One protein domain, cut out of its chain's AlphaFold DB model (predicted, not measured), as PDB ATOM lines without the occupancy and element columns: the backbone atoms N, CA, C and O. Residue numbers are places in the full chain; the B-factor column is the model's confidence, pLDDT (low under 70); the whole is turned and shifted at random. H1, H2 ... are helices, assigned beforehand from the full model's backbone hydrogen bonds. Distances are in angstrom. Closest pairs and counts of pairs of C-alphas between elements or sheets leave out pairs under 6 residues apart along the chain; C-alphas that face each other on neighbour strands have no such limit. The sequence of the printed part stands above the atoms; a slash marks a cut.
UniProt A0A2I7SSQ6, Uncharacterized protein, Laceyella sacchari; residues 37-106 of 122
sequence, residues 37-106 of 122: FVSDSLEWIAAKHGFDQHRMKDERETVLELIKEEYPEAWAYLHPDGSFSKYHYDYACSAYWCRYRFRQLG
ATOM      1  N   PHE A  37      11.680  -6.893  39.456       94.88
ATOM      2  CA  PHE A  37      12.392  -7.606  40.516       94.88
ATOM      3  C   PHE A  37      11.569  -7.705  41.812       94.88
ATOM      4  O   PHE A  37      11.651  -8.715  42.496       94.88
ATOM      5  N   VAL A  38      10.728  -6.710  42.130       95.75
ATOM      6  CA  VAL A  38       9.875  -6.735  43.328       95.75
ATOM      7  C   VAL A  38       8.789  -7.799  43.190       95.75
ATOM      8  O   VAL A  38       8.592  -8.604  44.099       95.75
ATOM      9  N   SER A  39       8.083  -7.825  42.056       92.12
ATOM     10  CA  SER A  39       7.050  -8.838  41.811       92.12
ATOM     11  C   SER A  39       7.634 -10.240  41.674       92.12
ATOM     12  O   SER A  39       7.026 -11.197  42.144       92.12
ATOM     13  N   ASP A  40       8.813 -10.358  41.065       92.56
ATOM     14  CA  ASP A  40       9.498 -11.633  40.894       92.56
ATOM     15  C   ASP A  40       9.943 -12.167  42.257       92.56
ATOM     16  O   ASP A  40       9.708 -13.330  42.558       92.56
ATOM     17  N   SER A  41      10.507 -11.329  43.137       95.50
ATOM     18  CA  SER A  41      10.841 -11.724  44.513       95.50
ATOM     19  C   SER A  41       9.630 -12.270  45.274       95.50
ATOM     20  O   SER A  41       9.746 -13.294  45.946       95.50
ATOM     21  N   LEU A  42       8.463 -11.628  45.148       92.62
ATOM     22  CA  LEU A  42       7.225 -12.125  45.753       92.62
ATOM     23  C   LEU A  42       6.821 -13.489  45.190       92.62
ATOM     24  O   LEU A  42       6.473 -14.381  45.960       92.62
ATOM     25  N   GLU A  43       6.912 -13.671  43.874       91.12
ATOM     26  CA  GLU A  43       6.635 -14.955  43.233       91.12
ATOM     27  C   GLU A  43       7.598 -16.051  43.686       91.12
ATOM     28  O   GLU A  43       7.159 -17.162  43.974       91.12
ATOM     29  N   TRP A  44       8.896 -15.757  43.774       93.62
ATOM     30  CA  TRP A  44       9.896 -16.722  44.222       93.62
ATOM     31  C   TRP A  44       9.642 -17.160  45.660       93.62
ATOM     32  O   TRP A  44       9.649 -18.361  45.935       93.62
ATOM     33  N   ILE A  45       9.353 -16.215  46.562       94.06
ATOM     34  CA  ILE A  45       8.970 -16.527  47.943       94.06
ATOM     35  C   ILE A  45       7.690 -17.371  47.970       94.06
ATOM     36  O   ILE A  45       7.658 -18.410  48.632       94.06
ATOM     37  N   ALA A  46       6.662 -16.980  47.214       89.75
ATOM     38  CA  ALA A  46       5.404 -17.715  47.139       89.75
ATOM     39  C   ALA A  46       5.605 -19.156  46.642       89.75
ATOM     40  O   ALA A  46       5.148 -20.103  47.280       89.75
ATOM     41  N   ALA A  47       6.362 -19.340  45.560       90.44
ATOM     42  CA  ALA A  47       6.645 -20.646  44.975       90.44
ATOM     43  C   ALA A  47       7.504 -21.530  45.892       90.44
ATOM     44  O   ALA A  47       7.222 -22.718  46.046       90.44
ATOM     45  N   LYS A  48       8.537 -20.961  46.523       93.88
ATOM     46  CA  LYS A  48       9.474 -21.689  47.393       93.88
ATOM     47  C   LYS A  48       8.819 -22.165  48.689       93.88
ATOM     48  O   LYS A  48       9.108 -23.267  49.148       93.88
ATOM     49  N   HIS A  49       7.941 -21.347  49.267       91.06
ATOM     50  CA  HIS A  49       7.307 -21.611  50.563       91.06
ATOM     51  C   HIS A  49       5.854 -22.100  50.447       91.06
ATOM     52  O   HIS A  49       5.216 -22.401  51.458       91.06
ATOM     53  N   GLY A  50       5.332 -22.221  49.223       86.75
ATOM     54  CA  GLY A  50       3.969 -22.674  48.958       86.75
ATOM     55  C   GLY A  50       2.907 -21.703  49.474       86.75
ATOM     56  O   GLY A  50       1.868 -22.148  49.966       86.75
ATOM     57  N   PHE A  51       3.177 -20.396  49.421       84.19
ATOM     58  CA  PHE A  51       2.172 -19.390  49.746       84.19
ATOM     59  C   PHE A  51       1.256 -19.149  48.544       84.19
ATOM     60  O   PHE A  51       1.720 -18.909  47.432       84.19
ATOM     61  N   ASP A  52      -0.049 -19.188  48.788       80.00
ATOM     62  CA  ASP A  52      -1.057 -18.611  47.901       80.00
ATOM     63  C   ASP A  52      -1.386 -17.170  48.333       80.00
ATOM     64  O   ASP A  52      -0.831 -16.654  49.306       80.00
ATOM     65  N   GLN A  53      -2.307 -16.505  47.630       70.75
ATOM     66  CA  GLN A  53      -2.664 -15.110  47.910       70.75
ATOM     67  C   GLN A  53      -3.199 -14.859  49.313       70.75
ATOM     68  O   GLN A  53      -2.886 -13.831  49.917       70.75
ATOM     69  N   HIS A  54      -3.998 -15.787  49.830       74.12
ATOM     70  CA  HIS A  54      -4.623 -15.640  51.132       74.12
ATOM     71  C   HIS A  54      -3.561 -15.837  52.203       74.12
ATOM     72  O   HIS A  54      -3.407 -14.994  53.082       74.12
ATOM     73  N   ARG A  55      -2.721 -16.861  52.041       77.75
ATOM     74  CA  ARG A  55      -1.605 -17.124  52.946       77.75
ATOM     75  C   ARG A  55      -0.561 -16.016  52.942       77.75
ATOM     76  O   ARG A  55      -0.066 -15.674  54.006       77.75
ATOM     77  N   MET A  56      -0.250 -15.402  51.799       80.62
ATOM     78  CA  MET A  56       0.660 -14.246  51.772       80.62
ATOM     79  C   MET A  56       0.105 -13.048  52.556       80.62
ATOM     80  O   MET A  56       0.883 -12.307  53.156       80.62
ATOM     81  N   LYS A  57      -1.222 -12.859  52.559       79.19
ATOM     82  CA  LYS A  57      -1.896 -11.805  53.330       79.19
ATOM     83  C   LYS A  57      -1.932 -12.138  54.825       79.19
ATOM     84  O   LYS A  57      -1.590 -11.281  55.638       79.19
ATOM     85  N   ASP A  58      -2.310 -13.366  55.172       82.31
ATOM     86  CA  ASP A  58      -2.435 -13.826  56.559       82.31
ATOM     87  C   ASP A  58      -1.068 -13.946  57.249       82.31
ATOM     88  O   ASP A  58      -0.913 -13.582  58.414       82.31
ATOM     89  N   GLU A  59      -0.047 -14.390  56.513       89.94
ATOM     90  CA  GLU A  59       1.328 -14.581  56.986       89.94
ATOM     91  C   GLU A  59       2.261 -13.437  56.542       89.94
ATOM     92  O   GLU A  59       3.462 -13.639  56.351       89.94
ATOM     93  N   ARG A  60       1.732 -12.214  56.374       89.38
ATOM     94  CA  ARG A  60       2.485 -11.054  55.853       89.38
ATOM     95  C   ARG A  60       3.821 -10.834  56.560       89.38
ATOM     96  O   ARG A  60       4.809 -10.539  55.901       89.38
ATOM     97  N   GLU A  61       3.854 -10.928  57.886       92.69
ATOM     98  CA  GLU A  61       5.083 -10.710  58.661       92.69
ATOM     99  C   GLU A  61       6.160 -11.743  58.308       92.69
ATOM    100  O   GLU A  61       7.308 -11.372  58.072       92.69
ATOM    101  N   THR A  62       5.773 -13.011  58.160       94.88
ATOM    102  CA  THR A  62       6.658 -14.083  57.687       94.88
ATOM    103  C   THR A  62       7.173 -13.788  56.281       94.88
ATOM    104  O   THR A  62       8.372 -13.874  56.031       94.88
ATOM    105  N   VAL A  63       6.283 -13.401  55.362       92.50
ATOM    106  CA  VAL A  63       6.654 -13.043  53.984       92.50
ATOM    107  C   VAL A  63       7.640 -11.872  53.964       92.50
ATOM    108  O   VAL A  63       8.614 -11.901  53.216       92.50
ATOM    109  N   LEU A  64       7.420 -10.856  54.797       94.00
ATOM    110  CA  LEU A  64       8.284  -9.684  54.893       94.00
ATOM    111  C   LEU A  64       9.683 -10.030  55.421       94.00
ATOM    112  O   LEU A  64      10.663  -9.561  54.844       94.00
ATOM    113  N   GLU A  65       9.802 -10.871  56.451       95.94
ATOM    114  CA  GLU A  65      11.120 -11.319  56.925       95.94
ATOM    115  C   GLU A  65      11.843 -12.176  55.872       95.94
ATOM    116  O   GLU A  65      13.029 -11.964  55.634       95.94
ATOM    117  N   LEU A  66      11.137 -13.045  55.140       96.56
ATOM    118  CA  LEU A  66      11.739 -13.795  54.029       96.56
ATOM    119  C   LEU A  66      12.246 -12.870  52.908       96.56
ATOM    120  O   LEU A  66      13.345 -13.059  52.388       96.56
ATOM    121  N   ILE A  67      11.486 -11.829  52.555       95.88
ATOM    122  CA  ILE A  67      11.918 -10.820  51.573       95.88
ATOM    123  C   ILE A  67      13.159 -10.075  52.068       95.88
ATOM    124  O   ILE A  67      14.074  -9.826  51.293       95.88
ATOM    125  N   LYS A  68      13.212  -9.722  53.352       96.31
ATOM    126  CA  LYS A  68      14.363  -9.041  53.956       96.31
ATOM    127  C   LYS A  68      15.638  -9.875  53.892       96.31
ATOM    128  O   LYS A  68      16.708  -9.322  53.643       96.31
ATOM    129  N   GLU A  69      15.521 -11.177  54.135       96.50
ATOM    130  CA  GLU A  69      16.645 -12.111  54.129       96.50
ATOM    131  C   GLU A  69      17.130 -12.427  52.709       96.50
ATOM    132  O   GLU A  69      18.336 -12.444  52.460       96.50
ATOM    133  N   GLU A  70      16.207 -12.661  51.773       96.88
ATOM    134  CA  GLU A  70      16.535 -13.185  50.440       96.88
ATOM    135  C   GLU A  70      16.616 -12.105  49.350       96.88
ATOM    136  O   GLU A  70      17.360 -12.257  48.380       96.88
ATOM    137  N   TYR A  71      15.880 -11.003  49.506       96.81
ATOM    138  CA  TYR A  71      15.694  -9.967  48.485       96.81
ATOM    139  C   TYR A  71      15.761  -8.549  49.089       96.81
ATOM    140  O   TYR A  71      14.765  -7.817  49.093       96.81
ATOM    141  N   PRO A  72      16.941  -8.101  49.564       95.31
ATOM    142  CA  PRO A  72      17.094  -6.818  50.257       95.31
ATOM    143  C   PRO A  72      16.693  -5.595  49.412       95.31
ATOM    144  O   PRO A  72      16.273  -4.576  49.957       95.31
ATOM    145  N   GLU A  73      16.773  -5.680  48.083       95.62
ATOM    146  CA  GLU A  73      16.306  -4.621  47.176       95.62
ATOM    147  C   GLU A  73      14.775  -4.512  47.166       95.62
ATOM    148  O   GLU A  73      14.223  -3.410  47.204       95.62
ATOM    149  N   ALA A  74      14.072  -5.651  47.174       96.38
ATOM    150  CA  ALA A  74      12.617  -5.678  47.297       96.38
ATOM    151  C   ALA A  74      12.190  -5.209  48.694       96.38
ATOM    152  O   ALA A  74      11.233  -4.448  48.824       96.38
ATOM    153  N   TRP A  75      12.949  -5.564  49.736       97.00
ATOM    154  CA  TRP A  75      12.750  -5.016  51.076       97.00
ATOM    155  C   TRP A  75      12.862  -3.488  51.102       97.00
ATOM    156  O   TRP A  75      11.982  -2.833  51.660       97.00
ATOM    157  N   ALA A  76      13.896  -2.916  50.476       96.75
ATOM    158  CA  ALA A  76      14.088  -1.468  50.394       96.75
ATOM    159  C   ALA A  76      12.942  -0.769  49.646       96.75
ATOM    160  O   ALA A  76      12.483   0.281  50.084       96.75
ATOM    161  N   TYR A  77      12.418  -1.375  48.576       96.44
ATOM    162  CA  TYR A  77      11.224  -0.871  47.889       96.44
ATOM    163  C   TYR A  77       9.991  -0.835  48.809       96.44
ATOM    164  O   TYR A  77       9.231   0.130  48.803       96.44
ATOM    165  N   LEU A  78       9.802  -1.871  49.632       95.19
ATOM    166  CA  LEU A  78       8.711  -1.934  50.610       95.19
ATOM    167  C   LEU A  78       8.932  -1.003  51.818       95.19
ATOM    168  O   LEU A  78       7.987  -0.738  52.564       95.19
ATOM    169  N   HIS A  79      10.159  -0.501  51.999       96.00
ATOM    170  CA  HIS A  79      10.590   0.355  53.105       96.00
ATOM    171  C   HIS A  79      11.367   1.587  52.605       96.00
ATOM    172  O   HIS A  79      12.533   1.756  52.979       96.00
ATOM    173  N   PRO A  80      10.757   2.462  51.780       92.44
ATOM    174  CA  PRO A  80      11.475   3.521  51.063       92.44
ATOM    175  C   PRO A  80      12.229   4.491  51.988       92.44
ATOM    176  O   PRO A  80      13.321   4.934  51.650       92.44
ATOM    177  N   ASP A  81      11.701   4.737  53.193       93.56
ATOM    178  CA  ASP A  81      12.323   5.578  54.229       93.56
ATOM    179  C   ASP A  81      12.738   4.760  55.469       93.56
ATOM    180  O   ASP A  81      12.705   5.232  56.606       93.56
ATOM    181  N   GLY A  82      13.039   3.470  55.277       90.94
ATOM    182  CA  GLY A  82      13.326   2.526  56.362       90.94
ATOM    183  C   GLY A  82      12.099   2.106  57.182       90.94
ATOM    184  O   GLY A  82      12.232   1.342  58.135       90.94
ATOM    185  N   SER A  83      10.903   2.572  56.809       93.75
ATOM    186  CA  SER A  83       9.622   2.226  57.435       93.75
ATOM    187  C   SER A  83       8.707   1.526  56.441       93.75
ATOM    188  O   SER A  83       8.666   1.911  55.275       93.75
ATOM    189  N   PHE A  84       7.957   0.524  56.906       91.94
ATOM    190  CA  PHE A  84       7.057  -0.252  56.055       91.94
ATOM    191  C   PHE A  84       6.009   0.643  55.390       91.94
ATOM    192  O   PHE A  84       5.269   1.366  56.062       91.94
ATOM    193  N   SER A  85       5.911   0.553  54.066       90.50
ATOM    194  CA  SER A  85       4.901   1.246  53.280       90.50
ATOM    195  C   SER A  85       3.824   0.267  52.825       90.50
ATOM    196  O   SER A  85       4.008  -0.488  51.869       90.50
ATOM    197  N   LYS A  86       2.650   0.335  53.467       83.06
ATOM    198  CA  LYS A  86       1.469  -0.430  53.038       83.06
ATOM    199  C   LYS A  86       1.126  -0.166  51.566       83.06
ATOM    200  O   LYS A  86       0.787  -1.096  50.848       83.06
ATOM    201  N   TYR A  87       1.283   1.080  51.114       83.69
ATOM    202  CA  TYR A  87       1.078   1.475  49.719       83.69
ATOM    203  C   TYR A  87       1.966   0.668  48.760       83.69
ATOM    204  O   TYR A  87       1.458   0.018  47.851       83.69
ATOM    205  N   HIS A  88       3.285   0.654  48.987       88.62
ATOM    206  CA  HIS A  88       4.220  -0.083  48.130       88.62
ATOM    207  C   HIS A  88       3.951  -1.589  48.169       88.62
ATOM    208  O   HIS A  88       4.025  -2.253  47.139       88.62
ATOM    209  N   TYR A  89       3.587  -2.118  49.338       87.12
ATOM    210  CA  TYR A  89       3.241  -3.526  49.499       87.12
ATOM    211  C   TYR A  89       1.991  -3.930  48.706       87.12
ATOM    212  O   TYR A  89       2.039  -4.896  47.949       87.12
ATOM    213  N   ASP A  90       0.900  -3.169  48.801       82.06
ATOM    214  CA  ASP A  90      -0.345  -3.477  48.086       82.06
ATOM    215  C   ASP A  90      -0.146  -3.449  46.558       82.06
ATOM    216  O   ASP A  90      -0.662  -4.311  45.833       82.06
ATOM    217  N   TYR A  91       0.646  -2.495  46.054       85.19
ATOM    218  CA  TYR A  91       0.999  -2.443  44.635       85.19
ATOM    219  C   TYR A  91       1.941  -3.568  44.223       85.19
ATOM    220  O   TYR A  91       1.739  -4.148  43.157       85.19
ATOM    221  N   ALA A  92       2.914  -3.931  45.059       89.50
ATOM    222  CA  ALA A  92       3.790  -5.068  44.809       89.50
ATOM    223  C   ALA A  92       2.997  -6.375  44.684       89.50
ATOM    224  O   ALA A  92       3.185  -7.120  43.720       89.50
ATOM    225  N   CYS A  93       2.048  -6.611  45.594       84.25
ATOM    226  CA  CYS A  93       1.122  -7.736  45.511       84.25
ATOM    227  C   CYS A  93       0.269  -7.672  44.238       84.25
ATOM    228  O   CYS A  93       0.172  -8.665  43.520       84.25
ATOM    229  N   SER A  94      -0.306  -6.510  43.914       82.88
ATOM    230  CA  SER A  94      -1.089  -6.326  42.682       82.88
ATOM    231  C   SER A  94      -0.280  -6.667  41.428       82.88
ATOM    232  O   SER A  94      -0.771  -7.372  40.546       82.88
ATOM    233  N   ALA A  95       0.964  -6.188  41.357       86.12
ATOM    234  CA  ALA A  95       1.861  -6.428  40.238       86.12
ATOM    235  C   ALA A  95       2.227  -7.906  40.123       86.12
ATOM    236  O   ALA A  95       2.086  -8.477  39.046       86.12
ATOM    237  N   TYR A  96       2.615  -8.542  41.232       86.50
ATOM    238  CA  TYR A  96       2.855  -9.982  41.286       86.50
ATOM    239  C   TYR A  96       1.674 -10.777  40.715       86.50
ATOM    240  O   TYR A  96       1.864 -11.570  39.792       86.50
ATOM    241  N   TRP A  97       0.451 -10.513  41.180       80.31
ATOM    242  CA  TRP A  97      -0.724 -11.249  40.713       80.31
ATOM    243  C   TRP A  97      -1.021 -11.025  39.237       80.31
ATOM    244  O   TRP A  97      -1.236 -11.992  38.506       80.31
ATOM    245  N   CYS A  98      -1.004  -9.775  38.774       78.94
ATOM    246  CA  CYS A  98      -1.269  -9.469  37.369       78.94
ATOM    247  C   CYS A  98      -0.276 -10.191  36.454       78.94
ATOM    248  O   CYS A  98      -0.681 -10.891  35.525       78.94
ATOM    249  N   ARG A  99       1.017 -10.075  36.766       84.06
ATOM    250  CA  ARG A  99       2.123 -10.675  36.012       84.06
ATOM    251  C   ARG A  99       2.052 -12.202  36.001       84.06
ATOM    252  O   ARG A  99       2.083 -12.833  34.942       84.06
ATOM    253  N   TYR A 100       1.821 -12.807  37.167       81.62
ATOM    254  CA  TYR A 100       1.612 -14.248  37.294       81.62
ATOM    255  C   TYR A 100       0.450 -14.742  36.419       81.62
ATOM    256  O   TYR A 100       0.593 -15.717  35.676       81.62
ATOM    257  N   ARG A 101      -0.689 -14.039  36.441       76.88
ATOM    258  CA  ARG A 101      -1.866 -14.395  35.636       76.88
ATOM    259  C   ARG A 101      -1.634 -14.211  34.140       76.88
ATOM    260  O   ARG A 101      -2.049 -15.077  33.373       76.88
ATOM    261  N   PHE A 102      -0.948 -13.153  33.705       78.81
ATOM    262  CA  PHE A 102      -0.599 -12.989  32.289       78.81
ATOM    263  C   PHE A 102       0.240 -14.156  31.778       78.81
ATOM    264  O   PHE A 102      -0.084 -14.719  30.730       78.81
ATOM    265  N   ARG A 103       1.226 -14.607  32.563       79.88
ATOM    266  CA  ARG A 103       2.018 -15.797  32.223       79.88
ATOM    267  C   ARG A 103       1.171 -17.063  32.130       79.88
ATOM    268  O   ARG A 103       1.330 -17.817  31.174       79.88
ATOM    269  N   GLN A 104       0.240 -17.285  33.061       77.50
ATOM    270  CA  GLN A 104      -0.664 -18.445  33.004       77.50
ATOM    271  C   GLN A 104      -1.563 -18.451  31.761       77.50
ATOM    272  O   GLN A 104      -1.900 -19.516  31.249       77.50
ATOM    273  N   LEU A 105      -1.944 -17.272  31.271       75.81
ATOM    274  CA  LEU A 105      -2.778 -17.112  30.081       75.81
ATOM    275  C   LEU A 105      -1.969 -17.079  28.773       75.81
ATOM    276  O   LEU A 105      -2.561 -16.973  27.701       75.81
ATOM    277  N   GLY A 106      -0.635 -17.162  28.844       73.81
ATOM    278  CA  GLY A 106       0.239 -17.035  27.677       73.81
ATOM    279  C   GLY A 106       0.190 -15.646  27.033       73.81
ATOM    280  O   GLY A 106       0.464 -15.510  25.841       73.81
TER     281      GLY A 106
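What this domain is: This is residues 37 to 106 of the 122 residues of an uncharacterized protein of Laceyella sacchari (UniProt A0A2I7SSQ6). The long helix H5 forms one side of the domain, and H1 stands out from H5's residues 92 to 100 almost at a right angle, like the stem of a T. The H3 and H4 hairpin packs on H1, H4 also meets the first residues of H5, short H2 sits at the margin, and residues 101 to 106 stick out. The printed part has 70 residues with five named helices, in order H1, H2, H3, H4, H5, and no named strand: all helix, its packing mostly crossed. It is compact, with a radius of gyration of the C-alphas of 11.5 A, yet elongated, spanning 37 by 19 by 19 A.

How they stand to each other: H1, residues 37 to 49, touches H5, residues 86 to 104, about perpendicular at 74 degrees; the closest C-alphas are those of Ser 39 and Tyr 96, 4.4 A apart. With residues 41 to 45 alone H1 touches H3, residues 60 to 70, closest at C-alphas 41 and 67, 7.2 A. With residues 37 to 41 alone it touches H4, residues 72 to 78, closest at C-alphas 38 and 74, 4.9 A. H2, residues 53 to 58, touches no helix; it is near H5. H3 and H4 form a helical hairpin, opposite ways at 37 degrees, only just a steep tilt; C-alphas 68 and 75 are closest, 5.2 A. H3 and H5 are apart. In each of the five helices every O i to N i+4 pair is within hydrogen-bond range.

Where its parts are: H1 begins at C-alpha 37 (12.392, -7.606, 40.516) and is 18.0 A long. H3 is 15.2 A long. H5 is 27.0 A long and ends at C-alpha 104 (-0.664, -18.445, 33.004).

The domain as a whole: The C-alphas farthest apart, those of Gly 82 and Gly 106, are 37.1 A apart. The printed part has no cut and no long link. Mean pLDDT of the printed part is 88.6, and no printed residue is under 70.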